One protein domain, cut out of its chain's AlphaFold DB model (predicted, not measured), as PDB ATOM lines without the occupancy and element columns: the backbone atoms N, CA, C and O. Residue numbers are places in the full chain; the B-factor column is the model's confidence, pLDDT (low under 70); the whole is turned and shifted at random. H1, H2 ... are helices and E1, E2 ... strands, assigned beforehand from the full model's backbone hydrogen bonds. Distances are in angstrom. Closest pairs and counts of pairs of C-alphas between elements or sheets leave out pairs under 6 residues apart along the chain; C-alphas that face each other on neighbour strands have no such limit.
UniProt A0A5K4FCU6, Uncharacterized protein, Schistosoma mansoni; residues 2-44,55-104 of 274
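AT A GLANCE: This is residues 2 to 44 and 55 to 104 of the 274 residues of an uncharacterized protein of Schistosoma mansoni (UniProt A0A5K4FCU6). A long ribbon of two antiparallel strands, E1 and E2, forms an arm extending from a body of three crossed helices, H1, H2 and H3. The printed part has 93 residues, in the order H1, E1, E2, H2, H3. The class is mixed, helices and strands; the whole is loose, with a radius of gyration of the C-alphas of 16.0 A, spanning 55 by 36 by 24 A.

IN THESE COORDINATES: E1, residues 33 to 43, spans 30.1 A from C-alpha 33 at (180.628, 162.530, 182.630). E2 is residues 55 to 63, 25.4 A. H1, residues 2 to 24, 32.2 A, has a kink of 40 degrees near residue 18. H2 is residues 64 to 83, 29.7 A. H3, residues 86 to 103, 25.3 A, ends at C-alpha 103 (186.073, 179.268, 168.275).

HOW THE PARTS SIT: E1 and E2 are antiparallel, with N 36 and O 60 2.9 A apart, within hydrogen-bond range. H1 touches H2, closest C-alphas Ala 10 and Gly 73, 4.1 A, opposite ways at 35.2 degrees, only just steep. H1 touches H3 with residues 9 to 16 alone, closest C-alphas Gly 9 and Ile 92, 5.2 A. H2 and H3 form a helical hairpin. Every O i to N i+4 pair is within hydrogen-bond range in H3, but 15 of 19 in H1 and 14 of 16 in H2.

THE WHOLE: Residues 45 to 54 are not printed; C-alphas 44 and 55 are 12.0 A apart across the cut. No link printed whole is long. The pLDDT is under 70 at residues 25, 27 to 44 and 55 to 65.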
ATOM      1  N   LYS A   2     200.781 187.755 184.578       76.45
ATOM      2  CA  LYS A   2     201.295 186.365 184.502       76.45
ATOM      3  C   LYS A   2     200.329 185.292 185.031       76.45
ATOM      4  O   LYS A   2     200.154 184.285 184.362       76.45
ATOM      5  N   VAL A   3     199.678 185.524 186.179       83.57
ATOM      6  CA  VAL A   3     198.694 184.584 186.769       83.57
ATOM      7  C   VAL A   3     197.528 184.325 185.813       83.57
ATOM      8  O   VAL A   3     197.224 183.180 185.506       83.57
ATOM      9  N   TYR A   4     196.919 185.393 185.294       82.00
ATOM     10  CA  TYR A   4     195.795 185.305 184.359       82.00
ATOM     11  C   TYR A   4     196.161 184.521 183.094       82.00
ATOM     12  O   TYR A   4     195.432 183.623 182.686       82.00
ATOM     13  N   PHE A   5     197.327 184.812 182.511       80.12
ATOM     14  CA  PHE A   5     197.782 184.121 181.305       80.12
ATOM     15  C   PHE A   5     198.172 182.664 181.574       80.12
ATOM     16  O   PHE A   5     197.854 181.791 180.776       80.12
ATOM     17  N   SER A   6     198.797 182.381 182.718       83.64
ATOM     18  CA  SER A   6     199.075 181.012 183.158       83.64
ATOM     19  C   SER A   6     197.790 180.200 183.309       83.64
ATOM     20  O   SER A   6     197.754 179.044 182.901       83.64
ATOM     21  N   PHE A   7     196.742 180.789 183.890       87.24
ATOM     22  CA  PHE A   7     195.457 180.121 184.082       87.24
ATOM     23  C   PHE A   7     194.736 179.885 182.751       87.24
ATOM     24  O   PHE A   7     194.355 178.759 182.446       87.24
ATOM     25  N   MET A   8     194.614 180.923 181.916       84.55
ATOM     26  CA  MET A   8     194.019 180.800 180.581       84.55
ATOM     27  C   MET A   8     194.780 179.788 179.718       84.55
ATOM     28  O   MET A   8     194.159 178.955 179.063       84.55
ATOM     29  N   GLY A   9     196.114 179.827 179.754       85.70
ATOM     30  CA  GLY A   9     196.977 178.887 179.052       85.70
ATOM     31  C   GLY A   9     196.784 177.452 179.528       85.70
ATOM     32  O   GLY A   9     196.634 176.564 178.696       85.70
ATOM     33  N   ALA A  10     196.697 177.216 180.840       87.17
ATOM     34  CA  ALA A  10     196.414 175.890 181.387       87.17
ATOM     35  C   ALA A  10     195.054 175.348 180.911       87.17
ATOM     36  O   ALA A  10     194.968 174.201 180.472       87.17
ATOM     37  N   CYS A  11     194.009 176.182 180.928       86.38
ATOM     38  CA  CYS A  11     192.683 175.820 180.421       86.38
ATOM     39  C   CYS A  11     192.695 175.533 178.912       86.38
ATOM     40  O   CYS A  11     192.107 174.547 178.467       86.38
ATOM     41  N   ALA A  12     193.384 176.366 178.127       86.47
ATOM     42  CA  ALA A  12     193.519 176.177 176.687       86.47
ATOM     43  C   ALA A  12     194.262 174.873 176.362       86.47
ATOM     44  O   ALA A  12     193.802 174.098 175.527       86.47
ATOM     45  N   ILE A  13     195.359 174.589 177.072       88.51
ATOM     46  CA  ILE A  13     196.146 173.358 176.907       88.51
ATOM     47  C   ILE A  13     195.314 172.140 177.284       88.51
ATOM     48  O   ILE A  13     195.328 171.155 176.553       88.51
ATOM     49  N   SER A  14     194.548 172.213 178.375       87.11
ATOM     50  CA  SER A  14     193.641 171.132 178.756       87.11
ATOM     51  C   SER A  14     192.659 170.812 177.630       87.11
ATOM     52  O   SER A  14     192.536 169.651 177.259       87.11
ATOM     53  N   ARG A  15     191.995 171.828 177.061       84.57
ATOM     54  CA  ARG A  15     191.027 171.641 175.968       84.57
ATOM     55  C   ARG A  15     191.668 171.112 174.692       84.57
ATOM     56  O   ARG A  15     191.107 170.223 174.067       84.57
ATOM     57  N   PHE A  16     192.848 171.612 174.344       86.94
ATOM     58  CA  PHE A  16     193.594 171.162 173.173       86.94
ATOM     59  C   PHE A  16     194.080 169.708 173.297       86.94
ATOM     60  O   PHE A  16     193.994 168.935 172.346       86.94
ATOM     61  N   LEU A  17     194.581 169.314 174.472       85.50
ATOM     62  CA  LEU A  17     195.131 167.975 174.704       85.50
ATOM     63  C   LEU A  17     194.052 166.910 174.927       85.50
ATOM     64  O   LEU A  17     194.283 165.742 174.613       85.50
ATOM     65  N   SER A  18     192.878 167.290 175.437       82.31
ATOM     66  CA  SER A  18     191.730 166.399 175.638       82.31
ATOM     67  C   SER A  18     191.428 165.485 174.437       82.31
ATOM     68  O   SER A  18     191.491 164.265 174.602       82.31
ATOM     69  N   PRO A  19     191.150 165.991 173.217       80.95
ATOM     70  CA  PRO A  19     190.865 165.143 172.058       80.95
ATOM     71  C   PRO A  19     192.050 164.267 171.636       80.95
ATOM     72  O   PRO A  19     191.833 163.174 171.123       80.95
ATOM     73  N   ILE A  20     193.290 164.702 171.889       83.55
ATOM     74  CA  ILE A  20     194.505 163.960 171.523       83.55
ATOM     75  C   ILE A  20     194.710 162.750 172.439       83.55
ATOM     76  O   ILE A  20     195.072 161.684 171.952       83.55
ATOM     77  N   PHE A  21     194.474 162.882 173.749       79.27
ATOM     78  CA  PHE A  21     194.677 161.788 174.709       79.27
ATOM     79  C   PHE A  21     193.497 160.821 174.813       79.27
ATOM     80  O   PHE A  21     193.691 159.673 175.217       79.27
ATOM     81  N   ARG A  22     192.286 161.244 174.431       76.32
ATOM     82  CA  ARG A  22     191.078 160.404 174.479       76.32
ATOM     83  C   ARG A  22     191.241 159.035 173.790       76.32
ATOM     84  O   ARG A  22     190.862 158.050 174.424       76.32
ATOM     85  N   PRO A  23     191.815 158.922 172.572       77.57
ATOM     86  CA  PRO A  23     192.045 157.633 171.911       77.57
ATOM     87  C   PRO A  23     193.054 156.724 172.624       77.57
ATOM     88  O   PRO A  23     192.976 155.508 172.488       77.57
ATOM     89  N   TYR A  24     193.995 157.295 173.380       78.85
ATOM     90  CA  TYR A  24     195.046 156.542 174.074       78.85
ATOM     91  C   TYR A  24     194.638 156.088 175.480       78.85
ATOM     92  O   TYR A  24     195.392 155.360 176.126       78.85
ATOM     93  N   MET A  25     193.472 156.505 175.984       68.77
ATOM     94  CA  MET A  25     193.030 156.075 177.306       68.77
ATOM     95  C   MET A  25     192.589 154.605 177.295       68.77
ATOM     96  O   MET A  25     191.704 154.238 176.517       68.77
ATOM     97  N   PRO A  26     193.136 153.763 178.192       72.86
ATOM     98  CA  PRO A  26     192.722 152.373 178.294       72.86
ATOM     99  C   PRO A  26     191.252 152.289 178.715       72.86
ATOM    100  O   PRO A  26     190.797 153.041 179.580       72.86
ATOM    101  N   SER A  27     190.521 151.305 178.182       67.09
ATOM    102  CA  SER A  27     189.120 151.019 178.543       67.09
ATOM    103  C   SER A  27     188.903 150.751 180.042       67.09
ATOM    104  O   SER A  27     187.764 150.723 180.498       67.09
ATOM    105  N   CYS A  28     189.983 150.572 180.812       60.73
ATOM    106  CA  CYS A  28     189.969 150.434 182.268       60.73
ATOM    107  C   CYS A  28     189.494 151.704 182.997       60.73
ATOM    108  O   CYS A  28     188.976 151.605 184.108       60.73
ATOM    109  N   VAL A  29     189.658 152.894 182.406       64.25
ATOM    110  CA  VAL A  29     189.190 154.146 183.017       64.25
ATOM    111  C   VAL A  29     187.705 154.311 182.710       64.25
ATOM    112  O   VAL A  29     187.315 154.616 181.580       64.25
ATOM    113  N   LYS A  30     186.860 154.094 183.726       64.24
ATOM    114  CA  LYS A  30     185.413 154.292 183.612       64.24
ATOM    115  C   LYS A  30     185.142 155.746 183.254       64.24
ATOM    116  O   LYS A  30     185.481 156.655 184.004       64.24
ATOM    117  N   ASN A  31     184.495 155.945 182.114       62.81
ATOM    118  CA  ASN A  31     184.110 157.264 181.669       62.81
ATOM    119  C   ASN A  31     182.958 157.805 182.526       62.81
ATOM    120  O   ASN A  31     181.801 157.451 182.305       62.81
ATOM    121  N   THR A  32     183.264 158.641 183.511       63.93
ATOM    122  CA  THR A  32     182.255 159.445 184.203       63.93
ATOM    123  C   THR A  32     182.181 160.829 183.566       63.93
ATOM    124  O   THR A  32     183.186 161.546 183.501       63.93
ATOM    125  N   ARG A  33     180.986 161.187 183.091       59.42
ATOM    126  CA  ARG A  33     180.628 162.530 182.630       59.42
ATOM    127  C   ARG A  33     180.080 163.307 183.822       59.42
ATOM    128  O   ARG A  33     179.086 162.893 184.410       59.42
ATOM    129  N   PHE A  34     180.717 164.416 184.165       60.67
ATOM    130  CA  PHE A  34     180.161 165.397 185.088       60.67
ATOM    131  C   PHE A  34     179.530 166.495 184.248       60.67
ATOM    132  O   PHE A  34     180.249 167.231 183.578       60.67
ATOM    133  N   LYS A  35     178.199 166.567 184.235       59.53
ATOM    134  CA  LYS A  35     177.456 167.604 183.522       59.53
ATOM    135  C   LYS A  35     176.947 168.612 184.543       59.53
ATOM    136  O   LYS A  35     176.174 168.251 185.425       59.53
ATOM    137  N   PHE A  36     177.409 169.852 184.445       60.12
ATOM    138  CA  PHE A  36     176.817 170.977 185.156       60.12
ATOM    139  C   PHE A  36     175.869 171.671 184.190       60.12
ATOM    140  O   PHE A  36     176.324 172.325 183.257       60.12
ATOM    141  N   GLU A  37     174.571 171.483 184.384       59.54
ATOM    142  CA  GLU A  37     173.545 172.207 183.640       59.54
ATOM    143  C   GLU A  37     173.116 173.404 184.482       59.54
ATOM    144  O   GLU A  37     172.625 173.243 185.600       59.54
ATOM    145  N   PHE A  38     173.333 174.611 183.965       56.54
ATOM    146  CA  PHE A  38     172.731 175.812 184.523       56.54
ATOM    147  C   PHE A  38     171.644 176.292 183.567       56.54
ATOM    148  O   PHE A  38     171.934 176.898 182.535       56.54
ATOM    149  N   SER A  39     170.400 175.966 183.911       65.75
ATOM    150  CA  SER A  39     169.201 176.345 183.173       65.75
ATOM    151  C   SER A  39     168.606 177.620 183.764       65.75
ATOM    152  O   SER A  39     168.274 177.649 184.954       65.75
ATOM    153  N   ARG A  40     168.412 178.661 182.953       55.44
ATOM    154  CA  ARG A  40     167.575 179.809 183.334       55.44
ATOM    155  C   ARG A  40     166.217 179.683 182.656       55.44
ATOM    156  O   ARG A  40     166.150 179.600 181.433       55.44
ATOM    157  N   SER A  41     165.143 179.703 183.439       62.88
ATOM    158  CA  SER A  41     163.767 179.667 182.939       62.88
ATOM    159  C   SER A  41     162.989 180.937 183.292       62.88
ATOM    160  O   SER A  41     163.222 181.535 184.343       62.88
ATOM    161  N   LEU A  42     162.063 181.348 182.419       63.37
ATOM    162  CA  LEU A  42     161.034 182.350 182.724       63.37
ATOM    163  C   LEU A  42     159.705 181.657 183.003       63.37
ATOM    164  O   LEU A  42     159.355 180.662 182.363       63.37
ATOM    165  N   GLU A  43     158.982 182.217 183.965       59.69
ATOM    166  CA  GLU A  43     157.619 181.840 184.317       59.69
ATOM    167  C   GLU A  43     156.643 182.449 183.299       59.69
ATOM    168  O   GLU A  43     156.774 183.623 182.940       59.69
ATOM    169  N   ASN A  44     155.678 181.667 182.814       55.74
ATOM    170  CA  ASN A  44     154.612 182.188 181.958       55.74
ATOM    171  C   ASN A  44     153.648 183.057 182.785       55.74
ATOM    172  O   ASN A  44     153.220 182.657 183.862       55.74
ATOM    173  N   LEU A  55     165.181 179.510 178.721       53.62
ATOM    174  CA  LEU A  55     165.834 180.546 177.909       53.62
ATOM    175  C   LEU A  55     167.212 180.119 177.437       53.62
ATOM    176  O   LEU A  55     167.520 180.282 176.269       53.62
ATOM    177  N   ASP A  56     168.025 179.599 178.354       49.15
ATOM    178  CA  ASP A  56     169.408 179.227 178.085       49.15
ATOM    179  C   ASP A  56     169.817 178.079 179.009       49.15
ATOM    180  O   ASP A  56     169.595 178.132 180.226       49.15
ATOM    181  N   ASN A  57     170.451 177.067 178.418       52.68
ATOM    182  CA  ASN A  57     171.175 176.013 179.115       52.68
ATOM    183  C   ASN A  57     172.665 176.214 178.865       52.68
ATOM    184  O   ASN A  57     173.130 176.056 177.740       52.68
ATOM    185  N   TYR A  58     173.421 176.517 179.917       47.33
ATOM    186  CA  TYR A  58     174.872 176.374 179.871       47.33
ATOM    187  C   TYR A  58     175.228 174.991 180.397       47.33
ATOM    188  O   TYR A  58     175.082 174.725 181.591       47.33
ATOM    189  N   ASP A  59     175.680 174.104 179.514       50.34
ATOM    190  CA  ASP A  59     176.135 172.771 179.872       50.34
ATOM    191  C   ASP A  59     177.667 172.713 179.912       50.34
ATOM    192  O   ASP A  59     178.377 172.707 178.909       50.34
ATOM    193  N   PHE A  60     178.219 172.650 181.119       50.68
ATOM    194  CA  PHE A  60     179.641 172.384 181.294       50.68
ATOM    195  C   PHE A  60     179.840 170.897 181.575       50.68
ATOM    196  O   PHE A  60     179.649 170.422 182.696       50.68
ATOM    197  N   SER A  61     180.205 170.154 180.531       56.62
ATOM    198  CA  SER A  61     180.504 168.724 180.619       56.62
ATOM    199  C   SER A  61     182.008 168.497 180.789       56.62
ATOM    200  O   SER A  61     182.772 168.693 179.846       56.62
ATOM    201  N   VAL A  62     182.440 168.041 181.967       59.22
ATOM    202  CA  VAL A  62     183.818 167.580 182.209       59.22
ATOM    203  C   VAL A  62     183.841 166.062 182.208       59.22
ATOM    204  O   VAL A  62     183.121 165.404 182.961       59.22
ATOM    205  N   GLU A  63     184.672 165.486 181.349       64.25
ATOM    206  CA  GLU A  63     184.866 164.046 181.275       64.25
ATOM    207  C   GLU A  63     186.056 163.632 182.142       64.25
ATOM    208  O   GLU A  63     187.112 164.256 182.102       64.25
ATOM    209  N   SER A  64     185.938 162.525 182.875       63.50
ATOM    210  CA  SER A  64     187.089 161.920 183.575       63.50
ATOM    211  C   SER A  64     188.295 161.652 182.660       63.50
ATOM    212  O   SER A  64     189.443 161.675 183.099       63.50
ATOM    213  N   LYS A  65     188.068 161.459 181.358       67.59
ATOM    214  CA  LYS A  65     189.147 161.285 180.379       67.59
ATOM    215  C   LYS A  65     189.976 162.548 180.129       67.59
ATOM    216  O   LYS A  65     191.074 162.456 179.588       67.59
ATOM    217  N   ASP A  66     189.496 163.714 180.549       74.36
ATOM    218  CA  ASP A  66     190.181 164.989 180.340       74.36
ATOM    219  C   ASP A  66     191.255 165.269 181.413       74.36
ATOM    220  O   ASP A  66     192.100 166.144 181.217       74.36
ATOM    221  N   PHE A  67     191.311 164.490 182.507       79.92
ATOM    222  CA  PHE A  67     192.226 164.741 183.632       79.92
ATOM    223  C   PHE A  67     193.712 164.765 183.246       79.92
ATOM    224  O   PHE A  67     194.462 165.566 183.802       79.92
ATOM    225  N   ILE A  68     194.153 163.934 182.290       83.40
ATOM    226  CA  ILE A  68     195.550 163.949 181.815       83.40
ATOM    227  C   ILE A  68     195.861 165.288 181.136       83.40
ATOM    228  O   ILE A  68     196.874 165.919 181.444       83.40
ATOM    229  N   GLY A  69     194.969 165.744 180.249       84.35
ATOM    230  CA  GLY A  69     195.097 167.039 179.581       84.35
ATOM    231  C   GLY A  69     195.115 168.188 180.586       84.35
ATOM    232  O   GLY A  69     195.974 169.066 180.502       84.35
ATOM    233  N   THR A  70     194.236 168.143 181.590       84.80
ATOM    234  CA  THR A  70     194.200 169.129 182.678       84.80
ATOM    235  C   THR A  70     195.487 169.124 183.506       84.80
ATOM    236  O   THR A  70     196.035 170.189 183.779       84.80
ATOM    237  N   GLY A  71     196.021 167.948 183.854       88.33
ATOM    238  CA  GLY A  71     197.280 167.819 184.593       88.33
ATOM    239  C   GLY A  71     198.477 168.409 183.839       88.33
ATOM    240  O   GLY A  71     199.242 169.187 184.411       88.33
ATOM    241  N   ILE A  72     198.606 168.107 182.542       88.27
ATOM    242  CA  ILE A  72     199.659 168.678 181.684       88.27
ATOM    243  C   ILE A  72     199.474 170.194 181.532       88.27
ATOM    244  O   ILE A  72     200.450 170.942 181.604       88.27
ATOM    245  N   GLY A  73     198.233 170.661 181.366       88.10
ATOM    246  CA  GLY A  73     197.911 172.084 181.288       88.10
ATOM    247  C   GLY A  73     198.333 172.852 182.540       88.10
ATOM    248  O   GLY A  73     198.992 173.885 182.426       88.10
ATOM    249  N   ILE A  74     198.026 172.325 183.730       89.67
ATOM    250  CA  ILE A  74     198.459 172.911 185.007       89.67
ATOM    251  C   ILE A  74     199.988 172.915 185.098       89.67
ATOM    252  O   ILE A  74     200.564 173.957 185.393       89.67
ATOM    253  N   LEU A  75     200.656 171.800 184.779       91.30
ATOM    254  CA  LEU A  75     202.120 171.701 184.825       91.30
ATOM    255  C   LEU A  75     202.796 172.747 183.927       91.30
ATOM    256  O   LEU A  75     203.687 173.464 184.381       91.30
ATOM    257  N   LEU A  76     202.358 172.868 182.670       88.34
ATOM    258  CA  LEU A  76     202.915 173.832 181.717       88.34
ATOM    259  C   LEU A  76     202.570 175.281 182.079       88.34
ATOM    260  O   LEU A  76     203.423 176.161 181.941       88.34
ATOM    261  N   GLY A  77     201.362 175.533 182.588       87.36
ATOM    262  CA  GLY A  77     200.958 176.842 183.101       87.36
ATOM    263  C   GLY A  77     201.825 177.273 184.286       87.36
ATOM    264  O   GLY A  77     202.428 178.346 184.261       87.36
ATOM    265  N   THR A  78     201.976 176.408 185.291       87.72
ATOM    266  CA  THR A  78     202.825 176.659 186.460       87.72
ATOM    267  C   THR A  78     204.295 176.837 186.068       87.72
ATOM    268  O   THR A  78     204.951 177.761 186.550       87.72
ATOM    269  N   TRP A  79     204.810 176.025 185.141       87.05
ATOM    270  CA  TRP A  79     206.163 176.184 184.597       87.05
ATOM    271  C   TRP A  79     206.361 177.544 183.916       87.05
ATOM    272  O   TRP A  79     207.366 178.223 184.140       87.05
ATOM    273  N   TYR A  80     205.383 177.993 183.125       85.29
ATOM    274  CA  TYR A  80     205.402 179.331 182.540       85.29
ATOM    275  C   TYR A  80     205.375 180.429 183.614       85.29
ATOM    276  O   TYR A  80     206.134 181.397 183.519       85.29
ATOM    277  N   TYR A  81     204.545 180.276 184.649       84.46
ATOM    278  CA  TYR A  81     204.435 181.247 185.737       84.46
ATOM    279  C   TYR A  81     205.773 181.478 186.452       84.46
ATOM    280  O   TYR A  81     206.157 182.634 186.656       84.46
ATOM    281  N   PHE A  82     206.493 180.400 186.785       85.06
ATOM    282  CA  PHE A  82     207.765 180.483 187.506       85.06
ATOM    283  C   PHE A  82     208.938 180.865 186.610       85.06
ATOM    284  O   PHE A  82     209.706 181.762 186.955       85.06
ATOM    285  N   SER A  83     209.098 180.198 185.469       80.76
ATOM    286  CA  SER A  83     210.324 180.335 184.691       80.76
ATOM    287  C   SER A  83     210.242 181.358 183.563       80.76
ATOM    288  O   SER A  83     211.275 181.834 183.102       80.76
ATOM    289  N   GLY A  84     209.040 181.677 183.070       73.75
ATOM    290  CA  GLY A  84     208.868 182.551 181.905       73.75
ATOM    291  C   GLY A  84     209.622 182.075 180.655       73.75
ATOM    292  O   GLY A  84     209.966 182.893 179.804       73.75
ATOM    293  N   HIS A  85     209.920 180.772 180.551       81.03
ATOM    294  CA  HIS A  85     210.679 180.212 179.435       81.03
ATOM    295  C   HIS A  85     209.952 180.447 178.108       81.03
ATOM    296  O   HIS A  85     208.748 180.204 177.996       81.03
ATOM    297  N   TRP A  86     210.705 180.830 177.075       78.20
ATOM    298  CA  TRP A  86     210.162 181.108 175.743       78.20
ATOM    299  C   TRP A  86     209.439 179.897 175.129       78.20
ATOM    300  O   TRP A  86     208.401 180.076 174.502       78.20
ATOM    301  N   ILE A  87     209.909 178.662 175.370       83.55
ATOM    302  CA  ILE A  87     209.215 177.433 174.936       83.55
ATOM    303  C   ILE A  87     207.825 177.334 175.555       83.55
ATOM    304  O   ILE A  87     206.854 177.078 174.849       83.55
ATOM    305  N   ALA A  88     207.724 177.540 176.868       83.61
ATOM    306  CA  ALA A  88     206.454 177.437 177.574       83.61
ATOM    307  C   ALA A  88     205.479 178.514 177.095       83.61
ATOM    308  O   ALA A  88     204.310 178.234 176.842       83.61
ATOM    309  N   ASN A  89     205.996 179.729 176.892       83.83
ATOM    310  CA  ASN A  89     205.239 180.829 176.321       83.83
ATOM    311  C   ASN A  89     204.726 180.513 174.909       83.83
ATOM    312  O   ASN A  89     203.543 180.683 174.635       83.83
ATOM    313  N   ASN A  90     205.590 179.997 174.030       87.02
ATOM    314  CA  ASN A  90     205.225 179.632 172.662       87.02
ATOM    315  C   ASN A  90     204.194 178.511 172.627       87.02
ATOM    316  O   ASN A  90     203.264 178.572 171.831       87.02
ATOM    317  N   PHE A  91     204.335 177.506 173.491       86.86
ATOM    318  CA  PHE A  91     203.379 176.410 173.566       86.86
ATOM    319  C   PHE A  91     201.990 176.913 173.977       86.86
ATOM    320  O   PHE A  91     201.000 176.588 173.322       86.86
ATOM    321  N   ILE A  92     201.918 177.777 175.000       87.16
ATOM    322  CA  ILE A  92     200.664 178.436 175.389       87.16
ATOM    323  C   ILE A  92     200.124 179.287 174.232       87.16
ATOM    324  O   ILE A  92     198.947 179.185 173.901       87.16
ATOM    325  N   ALA A  93     200.969 180.093 173.586       86.41
ATOM    326  CA  ALA A  93     200.562 180.984 172.504       86.41
ATOM    327  C   ALA A  93     199.997 180.222 171.290       86.41
ATOM    328  O   ALA A  93     198.939 180.582 170.781       86.41
ATOM    329  N   VAL A  94     200.649 179.133 170.868       89.04
ATOM    330  CA  VAL A  94     200.170 178.254 169.786       89.04
ATOM    331  C   VAL A  94     198.860 177.577 170.172       89.04
ATOM    332  O   VAL A  94     197.929 177.544 169.375       89.04
ATOM    333  N   THR A  95     198.748 177.092 171.408       89.34
ATOM    334  CA  THR A  95     197.510 176.476 171.900       89.34
ATOM    335  C   THR A  95     196.348 177.470 171.881       89.34
ATOM    336  O   THR A  95     195.260 177.148 171.409       89.34
ATOM    337  N   VAL A  96     196.578 178.698 172.355       88.27
ATOM    338  CA  VAL A  96     195.582 179.775 172.317       88.27
ATOM    339  C   VAL A  96     195.219 180.134 170.875       88.27
ATOM    340  O   VAL A  96     194.047 180.363 170.599       88.27
ATOM    341  N   ALA A  97     196.177 180.132 169.941       90.77
ATOM    342  CA  ALA A  97     195.893 180.351 168.523       90.77
ATOM    343  C   ALA A  97     195.005 179.253 167.924       90.77
ATOM    344  O   ALA A  97     194.040 179.567 167.235       90.77
ATOM    345  N   ILE A  98     195.293 177.979 168.206       91.22
ATOM    346  CA  ILE A  98     194.475 176.849 167.738       91.22
ATOM    347  C   ILE A  98     193.057 176.962 168.297       91.22
ATOM    348  O   ILE A  98     192.091 176.875 167.544       91.22
ATOM    349  N   LEU A  99     192.935 177.242 169.595       90.27
ATOM    350  CA  LEU A  99     191.645 177.428 170.251       90.27
ATOM    351  C   LEU A  99     190.873 178.623 169.668       90.27
ATOM    352  O   LEU A  99     189.659 178.563 169.498       90.27
ATOM    353  N   ALA A 100     191.568 179.707 169.318       91.02
ATOM    354  CA  ALA A 100     190.960 180.847 168.642       91.02
ATOM    355  C   ALA A 100     190.465 180.485 167.232       91.02
ATOM    356  O   ALA A 100     189.374 180.906 166.861       91.02
ATOM    357  N   ILE A 101     191.218 179.686 166.467       93.09
ATOM    358  CA  ILE A 101     190.789 179.197 165.145       93.09
ATOM    359  C   ILE A 101     189.551 178.294 165.265       93.09
ATOM    360  O   ILE A 101     188.666 178.339 164.413       93.09
ATOM    361  N   GLU A 102     189.477 177.490 166.325       90.08
ATOM    362  CA  GLU A 102     188.330 176.625 166.607       90.08
ATOM    363  C   GLU A 102     187.070 177.432 166.962       90.08
ATOM    364  O   GLU A 102     185.996 177.166 166.416       90.08
ATOM    365  N   PHE A 103     187.200 178.443 167.830       88.12
ATOM    366  CA  PHE A 103     186.073 179.268 168.275       88.12
ATOM    367  C   PHE A 103     185.604 180.286 167.231       88.12
ATOM    368  O   PHE A 103     184.403 180.528 167.110       88.12
ATOM    369  N   ILE A 104     186.521 180.909 166.486       91.19
ATOM    370  CA  ILE A 104     186.184 181.950 165.510       91.19
ATOM    371  C   ILE A 104     185.777 181.275 164.201       91.19
ATOM    372  O   ILE A 104     186.568 181.067 163.280       91.19
TER     373      ILE A 104